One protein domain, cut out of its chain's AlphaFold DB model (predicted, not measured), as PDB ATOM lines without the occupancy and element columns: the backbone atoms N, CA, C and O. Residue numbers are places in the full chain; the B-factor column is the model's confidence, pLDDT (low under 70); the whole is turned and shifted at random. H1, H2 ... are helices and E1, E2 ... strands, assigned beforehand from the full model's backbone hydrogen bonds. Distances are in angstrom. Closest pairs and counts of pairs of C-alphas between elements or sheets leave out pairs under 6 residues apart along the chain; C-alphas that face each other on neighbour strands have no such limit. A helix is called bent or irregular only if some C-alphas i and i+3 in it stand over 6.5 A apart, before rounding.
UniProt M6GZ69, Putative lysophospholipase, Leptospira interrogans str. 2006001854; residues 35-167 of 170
ATOM      1  N   ALA A  35     122.846  86.708  62.355       89.56
ATOM      2  CA  ALA A  35     122.777  87.027  63.776       89.56
ATOM      3  C   ALA A  35     121.376  87.550  64.119       89.56
ATOM      4  O   ALA A  35     120.756  88.221  63.294       89.56
ATOM      5  N   LYS A  36     120.896  87.248  65.328       92.38
ATOM      6  CA  LYS A  36     119.635  87.755  65.886       92.38
ATOM      7  C   LYS A  36     119.949  88.675  67.061       92.38
ATOM      8  O   LYS A  36     120.687  88.275  67.957       92.38
ATOM      9  N   GLU A  37     119.345  89.852  67.088       92.94
ATOM     10  CA  GLU A  37     119.336  90.741  68.251       92.94
ATOM     11  C   GLU A  37     117.935  91.319  68.481       92.94
ATOM     12  O   GLU A  37     117.090  91.301  67.584       92.94
ATOM     13  N   ILE A  38     117.670  91.795  69.698       93.31
ATOM     14  CA  ILE A  38     116.429  92.495  70.046       93.31
ATOM     15  C   ILE A  38     116.798  93.945  70.331       93.31
ATOM     16  O   ILE A  38     117.630  94.224  71.192       93.31
ATOM     17  N   LEU A  39     116.183  94.855  69.587       93.69
ATOM     18  CA  LEU A  39     116.366  96.292  69.708       93.69
ATOM     19  C   LEU A  39     115.131  96.880  70.386       93.69
ATOM     20  O   LEU A  39     114.022  96.768  69.863       93.69
ATOM     21  N   THR A  40     115.323  97.517  71.536       94.69
ATOM     22  CA  THR A  40     114.244  98.167  72.287       94.69
ATOM     23  C   THR A  40     114.346  99.681  72.136       94.69
ATOM     24  O   THR A  40     115.411 100.268  72.336       94.69
ATOM     25  N   TYR A  41     113.235 100.320  71.777       94.25
ATOM     26  CA  TYR A  41     113.158 101.754  71.530       94.25
ATOM     27  C   TYR A  41     112.100 102.403  72.409       94.25
ATOM     28  O   TYR A  41     110.913 102.118  72.259       94.25
ATOM     29  N   ASP A  42     112.524 103.359  73.230       95.38
ATOM     30  CA  ASP A  42     111.611 104.277  73.903       95.38
ATOM     31  C   ASP A  42     111.317 105.471  72.994       95.38
ATOM     32  O   ASP A  42     112.218 106.173  72.518       95.38
ATOM     33  N   LEU A  43     110.036 105.668  72.700       94.75
ATOM     34  CA  LEU A  43     109.553 106.556  71.655       94.75
ATOM     35  C   LEU A  43     108.429 107.444  72.180       94.75
ATOM     36  O   LEU A  43     107.588 107.031  72.975       94.75
ATOM     37  N   ILE A  44     108.370 108.663  71.649       94.31
ATOM     38  CA  ILE A  44     107.234 109.562  71.834       94.31
ATOM     39  C   ILE A  44     106.491 109.609  70.507       94.31
ATOM     40  O   ILE A  44     106.936 110.263  69.561       94.31
ATOM     41  N   GLY A  45     105.364 108.908  70.421       91.44
ATOM     42  CA  GLY A  45     104.463 109.069  69.289       91.44
ATOM     43  C   GLY A  45     103.554 110.268  69.518       91.44
ATOM     44  O   GLY A  45     103.143 110.576  70.639       91.44
ATOM     45  N   ARG A  46     103.272 110.975  68.431       91.06
ATOM     46  CA  ARG A  46     102.361 112.113  68.418       91.06
ATOM     47  C   ARG A  46     101.273 111.817  67.411       91.06
ATOM     48  O   ARG A  46     101.590 111.638  66.236       91.06
ATOM     49  N   ASN A  47     100.031 111.813  67.864       86.31
ATOM     50  CA  ASN A  47      98.910 111.579  66.983       86.31
ATOM     51  C   ASN A  47      98.847 112.638  65.889       86.31
ATOM     52  O   ASN A  47      98.930 113.831  66.180       86.31
ATOM     53  N   PHE A  48      98.722 112.209  64.635       81.06
ATOM     54  CA  PHE A  48      98.709 113.144  63.512       81.06
ATOM     55  C   PHE A  48      97.533 114.132  63.581       81.06
ATOM     56  O   PHE A  48      97.714 115.307  63.278       81.06
ATOM     57  N   TYR A  49      96.358 113.674  64.022       82.94
ATOM     58  CA  TYR A  49      95.133 114.477  64.025       82.94
ATOM     59  C   TYR A  49      94.943 115.281  65.314       82.94
ATOM     60  O   TYR A  49      94.571 116.449  65.258       82.94
ATOM     61  N   SER A  50      95.193 114.681  66.479       85.44
ATOM     62  CA  SER A  50      94.943 115.330  67.775       85.44
ATOM     63  C   SER A  50      96.178 115.978  68.398       85.44
ATOM     64  O   SER A  50      96.055 116.685  69.395       85.44
ATOM     65  N   LEU A  51      97.376 115.705  67.865       85.62
ATOM     66  CA  LEU A  51      98.674 116.104  68.427       85.62
ATOM     67  C   LEU A  51      98.932 115.625  69.867       85.62
ATOM     68  O   LEU A  51      99.986 115.937  70.430       85.62
ATOM     69  N   LYS A  52      98.023 114.830  70.447       91.50
ATOM     70  CA  LYS A  52      98.210 114.188  71.747       91.50
ATOM     71  C   LYS A  52      99.372 113.201  71.670       91.50
ATOM     72  O   LYS A  52      99.633 112.598  70.624       91.50
ATOM     73  N   THR A  53     100.092 113.059  72.773       93.12
ATOM     74  CA  THR A  53     101.283 112.212  72.850       93.12
ATOM     75  C   THR A  53     100.988 110.889  73.531       93.12
ATOM     76  O   THR A  53     100.128 110.777  74.407       93.12
ATOM     77  N   THR A  54     101.728 109.869  73.130       93.81
ATOM     78  CA  THR A  54     101.744 108.551  73.760       93.81
ATOM     79  C   THR A  54     103.188 108.090  73.828       93.81
ATOM     80  O   THR A  54     103.948 108.276  72.872       93.81
ATOM     81  N   TYR A  55     103.575 107.536  74.970       94.69
ATOM     82  CA  TYR A  55     104.887 106.930  75.134       94.69
ATOM     83  C   TYR A  55     104.805 105.470  74.712       94.69
ATOM     84  O   TYR A  55     103.859 104.769  75.071       94.69
ATOM     85  N   TYR A  56     105.785 105.015  73.944       95.19
ATOM     86  CA  TYR A  56     105.876 103.638  73.483       95.19
ATOM     87  C   TYR A  56     107.234 103.065  73.848       95.19
ATOM     88  O   TYR A  56     108.244 103.735  73.648       95.19
ATOM     89  N   THR A  57     107.249 101.811  74.284       96.38
ATOM     90  CA  THR A  57     108.462 100.998  74.331       96.38
ATOM     91  C   THR A  57     108.284  99.904  73.293       96.38
ATOM     92  O   THR A  57     107.468  98.999  73.463       96.38
ATOM     93  N   ILE A  58     108.990 100.033  72.173       96.06
ATOM     94  CA  ILE A  58     108.840  99.155  71.013       96.06
ATOM     95  C   ILE A  58     110.017  98.203  70.924       96.06
ATOM     96  O   ILE A  58     111.166  98.635  70.840       96.06
ATOM     97  N   ASN A  59     109.715  96.911  70.879       95.81
ATOM     98  CA  ASN A  59     110.683  95.868  70.603       95.81
ATOM     99  C   ASN A  59     110.706  95.533  69.111       95.81
ATOM    100  O   ASN A  59     109.673  95.379  68.455       95.81
ATOM    101  N   VAL A  60     111.917  95.433  68.576       94.94
ATOM    102  CA  VAL A  60     112.187  95.079  67.189       94.94
ATOM    103  C   VAL A  60     113.172  93.922  67.175       94.94
ATOM    104  O   VAL A  60     114.311  94.058  67.618       94.94
ATOM    105  N   VAL A  61     112.752  92.780  66.640       95.19
ATOM    106  CA  VAL A  61     113.657  91.656  66.394       95.19
ATOM    107  C   VAL A  61     114.430  91.937  65.113       95.19
ATOM    108  O   VAL A  61     113.834  92.150  64.058       95.19
ATOM    109  N   HIS A  62     115.753  91.938  65.191       93.62
ATOM    110  CA  HIS A  62     116.634  92.227  64.071       93.62
ATOM    111  C   HIS A  62     117.439  90.985  63.686       93.62
ATOM    112  O   HIS A  62     118.212  90.447  64.478       93.62
ATOM    113  N   TYR A  63     117.258  90.543  62.443       92.75
ATOM    114  CA  TYR A  63     118.083  89.536  61.793       92.75
ATOM    115  C   TYR A  63     119.058  90.209  60.839       92.75
ATOM    116  O   TYR A  63     118.651  90.904  59.907       92.75
ATOM    117  N   LYS A  64     120.346  89.948  61.034       90.81
ATOM    118  CA  LYS A  64     121.428  90.526  60.240       90.81
ATOM    119  C   LYS A  64     122.236  89.435  59.569       90.81
ATOM    120  O   LYS A  64     122.700  88.527  60.245       90.81
ATOM    121  N   TYR A  65     122.474  89.554  58.268       87.25
ATOM    122  CA  TYR A  65     123.382  88.663  57.551       87.25
ATOM    123  C   TYR A  65     124.798  88.729  58.141       87.25
ATOM    124  O   TYR A  65     125.400  89.806  58.227       87.25
ATOM    125  N   VAL A  66     125.341  87.569  58.505       84.88
ATOM    126  CA  VAL A  66     126.739  87.407  58.906       84.88
ATOM    127  C   VAL A  66     127.462  86.768  57.734       84.88
ATOM    128  O   VAL A  66     127.062  85.715  57.241       84.88
ATOM    129  N   ARG A  67     128.505  87.443  57.244       74.50
ATOM    130  CA  ARG A  67     129.237  86.983  56.067       74.50
ATOM    131  C   ARG A  67     129.938  85.666  56.385       74.50
ATOM    132  O   ARG A  67     130.857  85.645  57.195       74.50
ATOM    133  N   ASP A  68     129.529  84.618  55.687       71.62
ATOM    134  CA  ASP A  68     130.107  83.280  55.779       71.62
ATOM    135  C   ASP A  68     130.864  82.949  54.478       71.62
ATOM    136  O   ASP A  68     130.393  83.330  53.394       71.62
ATOM    137  N   PRO A  69     132.037  82.290  54.526       59.62
ATOM    138  CA  PRO A  69     132.703  81.781  53.330       59.62
ATOM    139  C   PRO A  69     131.785  80.820  52.555       59.62
ATOM    140  O   PRO A  69     131.498  79.721  53.007       59.62
ATOM    141  N   GLY A  70     131.314  81.243  51.376       66.81
ATOM    142  CA  GLY A  70     130.354  80.492  50.549       66.81
ATOM    143  C   GLY A  70     128.907  80.999  50.614       66.81
ATOM    144  O   GLY A  70     128.054  80.503  49.882       66.81
ATOM    145  N   GLY A  71     128.626  82.009  51.441       66.19
ATOM    146  CA  GLY A  71     127.314  82.650  51.504       66.19
ATOM    147  C   GLY A  71     126.955  83.466  50.248       66.19
ATOM    148  O   GLY A  71     127.813  83.740  49.403       66.19
ATOM    149  N   PRO A  72     125.681  83.880  50.111       68.12
ATOM    150  CA  PRO A  72     125.204  84.599  48.935       68.12
ATOM    151  C   PRO A  72     125.949  85.927  48.742       68.12
ATOM    152  O   PRO A  72     126.150  86.694  49.684       68.12
ATOM    153  N   ILE A  73     126.310  86.245  47.495       67.88
ATOM    154  CA  ILE A  73     126.823  87.576  47.156       67.88
ATOM    155  C   ILE A  73     125.639  88.546  47.119       67.88
ATOM    156  O   ILE A  73     124.812  88.512  46.207       67.88
ATOM    157  N   ILE A  74     125.553  89.421  48.120       67.44
ATOM    158  CA  ILE A  74     124.481  90.416  48.219       67.44
ATOM    159  C   ILE A  74     124.845  91.639  47.370       67.44
ATOM    160  O   ILE A  74     125.574  92.533  47.801       67.44
ATOM    161  N   PHE A  75     124.313  91.696  46.151       59.06
ATOM    162  CA  PHE A  75     124.411  92.879  45.302       59.06
ATOM    163  C   PHE A  75     123.323  93.887  45.701       59.06
ATOM    164  O   PHE A  75     122.144  93.647  45.464       59.06
ATOM    165  N   LYS A  76     123.730  95.029  46.278       67.88
ATOM    166  CA  LYS A  76     122.861  96.101  46.819       67.88
ATOM    167  C   LYS A  76     122.074  95.663  48.068       67.88
ATOM    168  O   LYS A  76     120.898  95.315  47.957       67.88
ATOM    169  N   PRO A  77     122.695  95.698  49.260       66.81
ATOM    170  CA  PRO A  77     122.026  95.295  50.489       66.81
ATOM    171  C   PRO A  77     120.769  96.130  50.737       66.81
ATOM    172  O   PRO A  77     120.790  97.358  50.637       66.81
ATOM    173  N   ARG A  78     119.670  95.446  51.060       81.38
ATOM    174  CA  ARG A  78     118.413  96.066  51.480       81.38
ATOM    175  C   ARG A  78     118.154  95.738  52.939       81.38
ATOM    176  O   ARG A  78     118.327  94.594  53.364       81.38
ATOM    177  N   SER A  79     117.734  96.752  53.671       86.56
ATOM    178  CA  SER A  79     117.109  96.597  54.976       86.56
ATOM    179  C   SER A  79     115.597  96.482  54.759       86.56
ATOM    180  O   SER A  79     115.046  97.241  53.960       86.56
ATOM    181  N   VAL A  80     114.932  95.541  55.421       89.62
ATOM    182  CA  VAL A  80     113.478  95.320  55.336       89.62
ATOM    183  C   VAL A  80     112.887  95.469  56.730       89.62
ATOM    184  O   VAL A  80     113.454  94.931  57.672       89.62
ATOM    185  N   LEU A  81     111.772  96.186  56.869       91.75
ATOM    186  CA  LEU A  81     110.998  96.230  58.113       91.75
ATOM    187  C   LEU A  81     109.659  95.532  57.898       91.75
ATOM    188  O   LEU A  81     108.913  95.948  57.013       91.75
ATOM    189  N   PHE A  82     109.374  94.526  58.719       92.69
ATOM    190  CA  PHE A  82     108.091  93.847  58.828       92.69
ATOM    191  C   PHE A  82     107.277  94.383  60.003       92.69
ATOM    192  O   PHE A  82     107.808  94.673  61.077       92.69
ATOM    193  N   VAL A  83     105.969  94.465  59.778       91.25
ATOM    194  CA  VAL A  83     104.949  94.851  60.754       91.25
ATOM    195  C   VAL A  83     103.866  93.780  60.694       91.25
ATOM    196  O   VAL A  83     103.417  93.460  59.596       91.25
ATOM    197  N   HIS A  84     103.504  93.194  61.835       87.81
ATOM    198  CA  HIS A  84     102.516  92.112  61.908       87.81
ATOM    199  C   HIS A  84     101.070  92.619  61.983       87.81
ATOM    200  O   HIS A  84     100.827  93.805  62.210       87.81
ATOM    201  N   GLY A  85     100.124  91.700  61.762       81.62
ATOM    202  CA  GLY A  85      98.684  91.929  61.892       81.62
ATOM    203  C   GLY A  85      98.180  91.796  63.331       81.62
ATOM    204  O   GLY A  85      98.948  91.560  64.265       81.62
ATOM    205  N   PHE A  86      96.876  91.973  63.524       75.25
ATOM    206  CA  PHE A  86      96.252  91.914  64.847       75.25
ATOM    207  C   PHE A  86      96.310  90.497  65.442       75.25
ATOM    208  O   PHE A  86      95.992  89.530  64.759       75.25
ATOM    209  N   GLY A  87      96.680  90.369  66.722       78.00
ATOM    210  CA  GLY A  87      96.744  89.077  67.424       78.00
ATOM    211  C   GLY A  87      98.058  88.302  67.259       78.00
ATOM    212  O   GLY A  87      98.264  87.314  67.960       78.00
ATOM    213  N   ASP A  88      98.965  88.780  66.405       86.62
ATOM    214  CA  ASP A  88     100.281  88.181  66.167       86.62
ATOM    215  C   ASP A  88     101.416  88.938  66.881       86.62
ATOM    216  O   ASP A  88     101.205  89.892  67.627       86.62
ATOM    217  N   ASN A  89     102.655  88.495  66.665       90.62
ATOM    218  CA  ASN A  89     103.873  89.191  67.075       90.62
ATOM    219  C   ASN A  89     105.024  88.873  66.101       90.62
ATOM    220  O   ASN A  89     104.856  88.149  65.114       90.62
ATOM    221  N   SER A  90     106.215  89.394  66.379       91.06
ATOM    222  CA  SER A  90     107.413  89.248  65.546       91.06
ATOM    223  C   SER A  90     107.827  87.808  65.221       91.06
ATOM    224  O   SER A  90     108.457  87.582  64.185       91.06
ATOM    225  N   THR A  91     107.465  86.818  66.044       91.25
ATOM    226  CA  THR A  91     107.839  85.412  65.802       91.25
ATOM    227  C   THR A  91     107.257  84.852  64.504       91.25
ATOM    228  O   THR A  91     107.898  84.012  63.872       91.25
ATOM    229  N   LEU A  92     106.110  85.370  64.042       91.50
ATOM    230  CA  LEU A  92     105.454  84.928  62.807       91.50
ATOM    231  C   LEU A  92     106.358  85.082  61.573       91.50
ATOM    232  O   LEU A  92     106.360  84.234  60.681       91.50
ATOM    233  N   PHE A  93     107.159  86.148  61.522       92.12
ATOM    234  CA  PHE A  93     108.002  86.456  60.365       92.12
ATOM    235  C   PHE A  93     109.427  85.904  60.461       92.12
ATOM    236  O   PHE A  93     110.207  86.085  59.524       92.12
ATOM    237  N   GLU A  94     109.790  85.217  61.548       91.88
ATOM    238  CA  GLU A  94     111.142  84.679  61.729       91.88
ATOM    239  C   GLU A  94     111.589  83.755  60.569       91.88
ATOM    240  O   GLU A  94     112.695  83.959  60.051       91.88
ATOM    241  N   PRO A  95     110.776  82.789  60.089       92.12
ATOM    242  CA  PRO A  95     111.159  81.952  58.949       92.12
ATOM    243  C   PRO A  95     111.410  82.763  57.669       92.12
ATOM    244  O   PRO A  95     112.418  82.558  56.991       92.12
ATOM    245  N   LEU A  96     110.540  83.737  57.379       91.31
ATOM    246  CA  LEU A  96     110.645  84.580  56.188       91.31
ATOM    247  C   LEU A  96     111.871  85.504  56.246       91.31
ATOM    248  O   LEU A  96     112.560  85.686  55.242       91.31
ATOM    249  N   ALA A  97     112.180  86.060  57.420       91.69
ATOM    250  CA  ALA A  97     113.363  86.892  57.624       91.69
ATOM    251  C   ALA A  97     114.653  86.128  57.290       91.69
ATOM    252  O   ALA A  97     115.509  86.628  56.554       91.69
ATOM    253  N   LYS A  98     114.759  84.883  57.768       90.88
ATOM    254  CA  LYS A  98     115.888  83.992  57.476       90.88
ATOM    255  C   LYS A  98     115.971  83.661  55.990       90.88
ATOM    256  O   LYS A  98     117.050  83.739  55.407       90.88
ATOM    257  N   GLU A  99     114.844  83.340  55.357       89.62
ATOM    258  CA  GLU A  99     114.797  83.020  53.929       89.62
ATOM    259  C   GLU A  99     115.245  84.199  53.050       89.62
ATOM    260  O   GLU A  99     116.031  84.012  52.117       89.62
ATOM    261  N   LEU A 100     114.809  85.426  53.365       88.19
ATOM    262  CA  LEU A 100     115.229  86.629  52.643       88.19
ATOM    263  C   LEU A 100     116.741  86.854  52.719       88.19
ATOM    264  O   LEU A 100     117.354  87.228  51.716       88.19
ATOM    265  N   ILE A 101     117.345  86.610  53.883       88.50
ATOM    266  CA  ILE A 101     118.792  86.723  54.072       88.50
ATOM    267  C   ILE A 101     119.529  85.631  53.285       88.50
ATOM    268  O   ILE A 101     120.441  85.934  52.516       88.50
ATOM    269  N   LEU A 102     119.097  84.372  53.404       86.25
ATOM    270  CA  LEU A 102     119.725  83.232  52.726       86.25
ATOM    271  C   LEU A 102     119.647  83.333  51.197       86.25
ATOM    272  O   LEU A 102     120.589  82.962  50.501       86.25
ATOM    273  N   LYS A 103     118.559  83.895  50.660       86.19
ATOM    274  CA  LYS A 103     118.403  84.162  49.219       86.19
ATOM    275  C   LYS A 103     119.131  85.429  48.748       86.19
ATOM    276  O   LYS A 103     118.970  85.825  47.592       86.19
ATOM    277  N   GLY A 104     119.876  86.104  49.628       83.50
ATOM    278  CA  GLY A 104     120.586  87.348  49.328       83.50
ATOM    279  C   GLY A 104     119.662  88.520  48.977       83.50
ATOM    280  O   GLY A 104     120.080  89.450  48.288       83.50
ATOM    281  N   LYS A 105     118.391  88.473  49.397       85.12
ATOM    282  CA  LYS A 105     117.376  89.504  49.115       85.12
ATOM    283  C   LYS A 105     117.385  90.637  50.140       85.12
ATOM    284  O   LYS A 105     116.994  91.754  49.798       85.12
ATOM    285  N   ALA A 106     117.838  90.364  51.362       86.94
ATOM    286  CA  ALA A 106     117.992  91.347  52.429       86.94
ATOM    287  C   ALA A 106     119.311  91.128  53.184       86.94
ATOM    288  O   ALA A 106     119.788  90.002  53.300       86.94
ATOM    289  N   GLN A 107     119.893  92.211  53.699       87.31
ATOM    290  CA  GLN A 107     121.027  92.148  54.628       87.31
ATOM    291  C   GLN A 107     120.565  92.311  56.075       87.31
ATOM    292  O   GLN A 107     121.123  91.675  56.963       87.31
ATOM    293  N   ASN A 108     119.553  93.151  56.290       89.62
ATOM    294  CA  ASN A 108     118.953  93.400  57.591       89.62
ATOM    295  C   ASN A 108     117.445  93.188  57.456       89.62
ATOM    296  O   ASN A 108     116.825  93.720  56.530       89.62
ATOM    297  N   VAL A 109     116.855  92.421  58.361       92.50
ATOM    298  CA  VAL A 109     115.406  92.265  58.474       92.50
ATOM    299  C   VAL A 109     115.014  92.620  59.896       92.50
ATOM    300  O   VAL A 109     115.425  91.961  60.845       92.50
ATOM    301  N   TYR A 110     114.230  93.676  60.026       93.81
ATOM    302  CA  TYR A 110     113.671  94.174  61.269       93.81
ATOM    303  C   TYR A 110     112.219  93.719  61.353       93.81
ATOM    304  O   TYR A 110     111.496  93.785  60.362       93.81
ATOM    305  N   ILE A 111     111.779  93.267  62.517       94.69
ATOM    306  CA  ILE A 111     110.415  92.797  62.745       94.69
ATOM    307  C   ILE A 111     109.901  93.501  63.991       94.69
ATOM    308  O   ILE A 111     110.396  93.252  65.088       94.69
ATOM    309  N   MET A 112     108.959  94.419  63.810       93.94
ATOM    310  CA  MET A 112     108.396  95.215  64.898       93.94
ATOM    311  C   MET A 112     107.273  94.449  65.594       93.94
ATOM    312  O   MET A 112     106.336  94.020  64.925       93.94
ATOM    313  N   ASP A 113     107.326  94.377  66.923       93.81
ATOM    314  CA  ASP A 113     106.155  94.083  67.749       93.81
ATOM    315  C   ASP A 113     105.311  95.363  67.889       93.81
ATOM    316  O   ASP A 113     105.808  96.406  68.333       93.81
ATOM    317  N   LEU A 114     104.034  95.309  67.507       92.38
ATOM    318  CA  LEU A 114     103.101  96.426  67.660       92.38
ATOM    319  C   LEU A 114     102.842  96.740  69.145       92.38
ATOM    320  O   LEU A 114     102.917  95.842  69.982       92.38
ATOM    321  N   PRO A 115     102.489  97.993  69.500       91.94
ATOM    322  CA  PRO A 115     102.051  98.333  70.852       91.94
ATOM    323  C   PRO A 115     101.040  97.319  71.414       91.94
ATOM    324  O   PRO A 115     100.042  97.006  70.761       91.94
ATOM    325  N   GLY A 116     101.306  96.806  72.618       89.75
ATOM    326  CA  GLY A 116     100.450  95.825  73.292       89.75
ATOM    327  C   GLY A 116     100.587  94.383  72.793       89.75
ATOM    328  O   GLY A 116      99.846  93.522  73.258       89.75
ATOM    329  N   HIS A 117     101.509  94.111  71.867       90.62
ATOM    330  CA  HIS A 117     101.818  92.772  71.367       90.62
ATOM    331  C   HIS A 117     103.277  92.412  71.654       90.62
ATOM    332  O   HIS A 117     104.146  93.282  71.743       90.62
ATOM    333  N   GLY A 118     103.549  91.110  71.781       90.25
ATOM    334  CA  GLY A 118     104.887  90.603  72.084       90.25
ATOM    335  C   GLY A 118     105.460  91.256  73.342       90.25
ATOM    336  O   GLY A 118     104.831  91.230  74.400       90.25
ATOM    337  N   ALA A 119     106.645  91.854  73.220       91.56
ATOM    338  CA  ALA A 119     107.278  92.594  74.312       91.56
ATOM    339  C   ALA A 119     107.042  94.117  74.243       91.56
ATOM    340  O   ALA A 119     107.572  94.858  75.072       91.56
ATOM    341  N   SER A 120     106.307  94.617  73.248       94.12
ATOM    342  CA  SER A 120     106.058  96.049  73.070       94.12
ATOM    343  C   SER A 120     104.942  96.557  73.978       94.12
ATOM    344  O   SER A 120     103.865  95.969  74.077       94.12
ATOM    345  N   THR A 121     105.158  97.719  74.586       93.12
ATOM    346  CA  THR A 121     104.210  98.348  75.511       93.12
ATOM    347  C   THR A 121     103.945  99.802  75.136       93.12
ATOM    348  O   THR A 121     104.592 100.395  74.266       93.12
ATOM    349  N   MET A 122     102.949 100.386  75.794       92.31
ATOM    350  CA  MET A 122     102.661 101.808  75.713       92.31
ATOM    351  C   MET A 122     102.271 102.352  77.080       92.31
ATOM    352  O   MET A 122     101.813 101.612  77.945       92.31
ATOM    353  N   ALA A 123     102.441 103.656  77.255       90.62
ATOM    354  CA  ALA A 123     102.079 104.391  78.454       90.62
ATOM    355  C   ALA A 123     101.431 105.735  78.072       90.62
ATOM    356  O   ALA A 123     101.727 106.291  77.002       90.62
ATOM    357  N   PRO A 124     100.534 106.272  78.917       88.81
ATOM    358  CA  PRO A 124      99.880 107.542  78.633       88.81
ATOM    359  C   PRO A 124     100.889 108.688  78.576       88.81
ATOM    360  O   PRO A 124     101.734 108.832  79.455       88.81
ATOM    361  N   GLY A 125     100.769 109.516  77.537       88.69
ATOM    362  CA  GLY A 125     101.336 110.862  77.502       88.69
ATOM    363  C   GLY A 125     100.242 111.876  77.821       88.69
ATOM    364  O   GLY A 125      99.665 111.854  78.902       88.69
ATOM    365  N   THR A 126      99.910 112.730  76.852       90.38
ATOM    366  CA  THR A 126      98.696 113.566  76.911       90.38
ATOM    367  C   THR A 126      97.470 112.897  76.279       90.38
ATOM    368  O   THR A 126      96.365 113.434  76.351       90.38
ATOM    369  N   SER A 127      97.651 111.742  75.629       86.56
ATOM    370  CA  SER A 127      96.553 110.903  75.149       86.56
ATOM    371  C   SER A 127      95.897 110.135  76.287       86.56
ATOM    372  O   SER A 127      96.569 109.699  77.220       86.56
ATOM    373  N   GLU A 128      94.594 109.905  76.151       83.75
ATOM    374  CA  GLU A 128      93.889 108.920  76.967       83.75
ATOM    375  C   GLU A 128      94.493 107.534  76.737       83.75
ATOM    376  O   GLU A 128      94.887 107.191  75.615       83.75
ATOM    377  N   TYR A 129      94.597 106.767  77.821       83.25
ATOM    378  CA  TYR A 129      95.116 105.411  77.784       83.25
ATOM    379  C   TYR A 129      93.972 104.428  77.511       83.25
ATOM    380  O   TYR A 129      92.963 104.484  78.218       83.25
ATOM    381  N   PRO A 130      94.104 103.528  76.524       81.31
ATOM    382  CA  PRO A 130      93.097 102.508  76.283       81.31
ATOM    383  C   PRO A 130      93.007 101.573  77.491       81.31
ATOM    384  O   PRO A 130      94.017 101.078  77.989       81.31
ATOM    385  N   ALA A 131      91.787 101.301  77.946       80.00
ATOM    386  CA  ALA A 131      91.545 100.388  79.059       80.00
ATOM    387  C   ALA A 131      91.822  98.924  78.677       80.00
ATOM    388  O   ALA A 131      92.140  98.114  79.539       80.00
ATOM    389  N   ASN A 132      91.700  98.587  77.386       80.81
ATOM    390  CA  ASN A 132      91.888  97.236  76.859       80.81
ATOM    391  C   ASN A 132      92.649  97.268  75.525       80.81
ATOM    392  O   ASN A 132      92.486  98.206  74.746       80.81
ATOM    393  N   TYR A 133      93.395  96.205  75.204       75.81
ATOM    394  CA  TYR A 133      94.120  96.096  73.926       75.81
ATOM    395  C   TYR A 133      93.212  96.160  72.692       75.81
ATOM    396  O   TYR A 133      93.632  96.665  71.657       75.81
ATOM    397  N   SER A 134      91.955  95.724  72.803       77.44
ATOM    398  CA  SER A 134      90.955  95.827  71.730       77.44
ATOM    399  C   SER A 134      90.580  97.266  71.363       77.44
ATOM    400  O   SER A 134      89.967  97.490  70.325       77.44
ATOM    401  N   GLN A 135      90.937  98.245  72.200       82.12
ATOM    402  CA  GLN A 135      90.736  99.668  71.923       82.12
ATOM    403  C   GLN A 135      91.916 100.283  71.158       82.12
ATOM    404  O   GLN A 135      91.853 101.452  70.778       82.12
ATOM    405  N   LEU A 136      92.992  99.521  70.929       85.19
ATOM    406  CA  LEU A 136      94.079  99.961  70.068       85.19
ATOM    407  C   LEU A 136      93.609  99.993  68.620       85.19
ATOM    408  O   LEU A 136      93.063  99.032  68.087       85.19
ATOM    409  N   SER A 137      93.851 101.132  67.988       85.00
ATOM    410  CA  SER A 137      93.485 101.373  66.601       85.00
ATOM    411  C   SER A 137      94.718 101.387  65.704       85.00
ATOM    412  O   SER A 137      95.846 101.603  66.155       85.00
ATOM    413  N   VAL A 138      94.483 101.276  64.393       85.81
ATOM    414  CA  VAL A 138      95.513 101.487  63.363       85.81
ATOM    415  C   VAL A 138      96.230 102.826  63.551       85.81
ATOM    416  O   VAL A 138      97.424 102.921  63.288       85.81
ATOM    417  N   THR A 139      95.547 103.846  64.074       86.44
ATOM    418  CA  THR A 139      96.155 105.145  64.370       86.44
ATOM    419  C   THR A 139      97.262 105.031  65.418       86.44
ATOM    420  O   THR A 139      98.348 105.569  65.213       86.44
ATOM    421  N   ASN A 140      97.044 104.275  66.501       88.12
ATOM    422  CA  ASN A 140      98.069 104.061  67.528       88.12
ATOM    423  C   ASN A 140      99.286 103.320  66.954       88.12
ATOM    424  O   ASN A 140     100.425 103.648  67.285       88.12
ATOM    425  N   TYR A 141      99.048 102.344  66.075       90.06
ATOM    426  CA  TYR A 141     100.104 101.576  65.414       90.06
ATOM    427  C   TYR A 141     100.894 102.422  64.411       90.06
ATOM    428  O   TYR A 141     102.124 102.379  64.400       90.06
ATOM    429  N   ALA A 142     100.207 103.246  63.618       89.75
ATOM    430  CA  ALA A 142     100.827 104.171  62.677       89.75
ATOM    431  C   ALA A 142     101.673 105.234  63.394       89.75
ATOM    432  O   ALA A 142     102.784 105.537  62.953       89.75
ATOM    433  N   ASP A 143     101.187 105.765  64.521       91.44
ATOM    434  CA  ASP A 143     101.920 106.731  65.342       91.44
ATOM    435  C   ASP A 143     103.216 106.127  65.905       91.44
ATOM    436  O   ASP A 143     104.285 106.737  65.784       91.44
ATOM    437  N   ALA A 144     103.142 104.910  66.457       92.56
ATOM    438  CA  ALA A 144     104.303 104.180  66.964       92.56
ATOM    439  C   ALA A 144     105.311 103.857  65.849       92.56
ATOM    440  O   ALA A 144     106.504 104.128  65.997       92.56
ATOM    441  N   LEU A 145     104.840 103.351  64.702       92.75
ATOM    442  CA  LEU A 145     105.684 103.033  63.547       92.75
ATOM    443  C   LEU A 145     106.388 104.283  63.001       92.75
ATOM    444  O   LEU A 145     107.581 104.247  62.699       92.75
ATOM    445  N   ARG A 146     105.685 105.417  62.911       91.69
ATOM    446  CA  ARG A 146     106.275 106.689  62.470       91.69
ATOM    447  C   ARG A 146     107.367 107.165  63.426       91.69
ATOM    448  O   ARG A 146     108.426 107.599  62.967       91.69
ATOM    449  N   ALA A 147     107.128 107.075  64.735       92.31
ATOM    450  CA  ALA A 147     108.123 107.424  65.745       92.31
ATOM    451  C   ALA A 147     109.352 106.501  65.666       92.31
ATOM    452  O   ALA A 147     110.485 106.987  65.684       92.31
ATOM    453  N   LEU A 148     109.130 105.194  65.487       93.38
ATOM    454  CA  LEU A 148     110.187 104.196  65.327       93.38
ATOM    455  C   LEU A 148     111.054 104.501  64.104       93.38
ATOM    456  O   LEU A 148     112.271 104.611  64.228       93.38
ATOM    457  N   LEU A 149     110.442 104.712  62.936       90.12
ATOM    458  CA  LEU A 149     111.165 105.027  61.701       90.12
ATOM    459  C   LEU A 149     111.995 106.314  61.832       90.12
ATOM    460  O   LEU A 149     113.132 106.377  61.350       90.12
ATOM    461  N   GLY A 150     111.458 107.328  62.519       87.88
ATOM    462  CA  GLY A 150     112.186 108.557  62.844       87.88
ATOM    463  C   GLY A 150     113.413 108.299  63.724       87.88
ATOM    464  O   GLY A 150     114.503 108.812  63.442       87.88
ATOM    465  N   ARG A 151     113.268 107.455  64.753       88.31
ATOM    466  CA  ARG A 151     114.365 107.069  65.646       88.31
ATOM    467  C   ARG A 151     115.424 106.232  64.931       88.31
ATOM    468  O   ARG A 151     116.586 106.622  64.975       88.31
ATOM    469  N   MET A 152     115.032 105.176  64.215       84.12
ATOM    470  CA  MET A 152     115.946 104.304  63.458       84.12
ATOM    471  C   MET A 152     116.767 105.096  62.432       84.12
ATOM    472  O   MET A 152     117.980 104.928  62.339       84.12
ATOM    473  N   THR A 153     116.137 106.039  61.721       73.50
ATOM    474  CA  THR A 153     116.842 106.916  60.767       73.50
ATOM    475  C   THR A 153     117.893 107.798  61.450       73.50
ATOM    476  O   THR A 153     118.920 108.118  60.850       73.50
ATOM    477  N   SER A 154     117.636 108.204  62.697       67.62
ATOM    478  CA  SER A 154     118.527 109.075  63.469       67.62
ATOM    479  C   SER A 154     119.693 108.306  64.092       67.62
ATOM    480  O   SER A 154     120.797 108.835  64.158       67.62
ATOM    481  N   THR A 155     119.464 107.065  64.535       62.28
ATOM    482  CA  THR A 155     120.474 106.235  65.211       62.28
ATOM    483  C   THR A 155     121.363 105.460  64.246       62.28
ATOM    484  O   THR A 155     122.547 105.297  64.516       62.28
ATOM    485  N   GLU A 156     120.831 104.998  63.113       59.91
ATOM    486  CA  GLU A 156     121.590 104.164  62.169       59.91
ATOM    487  C   GLU A 156     122.164 104.945  60.965       59.91
ATOM    488  O   GLU A 156     122.904 104.409  60.135       59.91
ATOM    489  N   GLY A 157     121.863 106.246  60.873       51.66
ATOM    490  CA  GLY A 157     122.300 107.118  59.784       51.66
ATOM    491  C   GLY A 157     121.589 106.843  58.450       51.66
ATOM    492  O   GLY A 157     120.940 105.825  58.232       51.66
ATOM    493  N   LYS A 158     121.721 107.760  57.478       51.19
ATOM    494  CA  LYS A 158     121.014 107.680  56.176       51.19
ATOM    495  C   LYS A 158     121.323 106.416  55.340       51.19
ATOM    496  O   LYS A 158     120.653 106.216  54.330       51.19
ATOM    497  N   LYS A 159     122.321 105.602  55.712       45.84
ATOM    498  CA  LYS A 159     122.815 104.454  54.930       45.84
ATOM    499  C   LYS A 159     122.047 103.144  55.164       45.84
ATOM    500  O   LYS A 159     122.098 102.293  54.285       45.84
ATOM    501  N   SER A 160     121.337 102.979  56.283       51.22
ATOM    502  CA  SER A 160     120.636 101.724  56.620       51.22
ATOM    503  C   SER A 160     119.119 101.775  56.431       51.22
ATOM    504  O   SER A 160     118.448 100.802  56.773       51.22
ATOM    505  N   LYS A 161     118.579 102.882  55.887       58.62
ATOM    506  CA  LYS A 161     117.133 103.125  55.765       58.62
ATOM    507  C   LYS A 161     116.398 101.872  55.264       58.62
ATOM    508  O   LYS A 161     116.586 101.499  54.100       58.62
ATOM    509  N   PRO A 162     115.567 101.228  56.103       59.03
ATOM    510  CA  PRO A 162     114.804 100.081  55.661       59.03
ATOM    511  C   PRO A 162     113.822 100.487  54.570       59.03
ATOM    512  O   PRO A 162     113.121 101.494  54.670       59.03
ATOM    513  N   SER A 163     113.781  99.686  53.507       62.41
ATOM    514  CA  SER A 163     112.624  99.642  52.627       62.41
ATOM    515  C   SER A 163     111.483  99.053  53.452       62.41
ATOM    516  O   SER A 163     111.558  97.905  53.894       62.41
ATOM    517  N   LEU A 164     110.472  99.873  53.732       58.59
ATOM    518  CA  LEU A 164     109.315  99.462  54.515       58.59
ATOM    519  C   LEU A 164     108.498  98.450  53.707       58.59
ATOM    520  O   LEU A 164     108.068  98.755  52.595       58.59
ATOM    521  N   VAL A 165     108.276  97.264  54.271       58.72
ATOM    522  CA  VAL A 165     107.371  96.257  53.711       58.72
ATOM    523  C   VAL A 165     106.283  96.007  54.747       58.72
ATOM    524  O   VAL A 165     106.472  95.270  55.709       58.72
ATOM    525  N   ILE A 166     105.134  96.654  54.562       56.78
ATOM    526  CA  ILE A 166     103.963  96.418  55.407       56.78
ATOM    527  C   ILE A 166     103.306  95.132  54.913       56.78
ATOM    528  O   ILE A 166     102.791  95.092  53.796       56.78
ATOM    529  N   VAL A 167     103.335  94.083  55.733       53.47
ATOM    530  CA  VAL A 167     102.568  92.860  55.489       53.47
ATOM    531  C   VAL A 167     101.371  92.898  56.426       53.47
ATOM    532  O   VAL A 167     101.433  92.428  57.555       53.47
TER     533      VAL A 167
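AT A GLANCE: This is residues 35 to 167 of the 170 residues of the protein "Putative lysophospholipase" of Leptospira interrogans str. 2006001854 (UniProt M6GZ69). A long, twisted sheet curls round one helix, H2, while a second helix, H1, runs along E4 on the other side of the sheet. The long hairpin E1 and E2 makes much of the length, with E4 beside residues 60 to 64 of E2 and the short E5 beside residues 54 to 57; beyond E4 the sheet goes on with E3, next to E4, and E6, next to E3. The printed part has 133 residues with two named helices and six named strands, in the order E1, E2, E3, H1, E4, E5, H2, E6. The sheet is branched and mixed, and the class is mixed, helices and strands. The whole is compact by its radius of gyration of the C-alphas, 15.7 A, but elongated in outline, 53 by 30 by 20 A.

IN THESE COORDINATES: E1, residues 35 to 46, begins with C-alpha 35 at (122.777, 87.027, 63.776), is 32.7 A long and bends by 52 degrees at residue 42. E2, residues 53 to 65, is 35.7 A long. E3 is residues 79 to 83. H1, residues 90 to 102, is 18.8 A long and irregular, with C-alphas 92 and 95 7.5 A apart. E4 is residues 108 to 112, and E5 is residues 121 to 124. H2, residues 138 to 155, is 25.5 A long and begins with C-alpha 138 at (95.513, 101.487, 63.363). E6, residues 163 to 166, ends with C-alpha 166 at (103.963, 96.418, 55.407).

HOW THE PARTS SIT: E1 and E2 form an antiparallel hairpin, with N 39 and O 60 within hydrogen-bond range at 2.8 A. E1 lies on one side of E2. On the other side are the antiparallel E5, beside residues 54 to 57, with N 123 and O 55 2.8 A apart, and the antiparallel E4, beside residues 60 to 64, with N 63 and O 109 2.8 A apart. E3 is the parallel neighbour of E4, with N 82 and O 110 2.8 A apart. On the other side of E3 is the parallel edge strand E6, with N 163 and O 79 2.8 A apart. E3, H1 and E4 form a strand-helix-strand unit, two parallel neighbour strands with a helix between, and its crossover is right-handed. H1 is on the sheet at a height of 8.0 A, over E4 and, with 3 C-alphas, only just over E2; it runs along E4 at 10 degrees on the local plane. The closest C-alphas of H1 and E4 are those of Ser 90 and Ile 111, 5.4 A apart. H2 is on the sheet too; its closest C-alphas with E1 are those of Asp 143 and Gly 45, 5.2 A apart. H1 and H2 are apart. Every O i to N i+4 pair is within hydrogen-bond range in H2, and 6 of 9 in H1.

THE WHOLE: The C-alphas farthest apart are those of Gly 70 and Glu 128, 53.3 A, in the long links E2 to E3 and E5 to H2. The printed part has no cut. Residues 69 to 77 and 154 to 167 have pLDDT under 70.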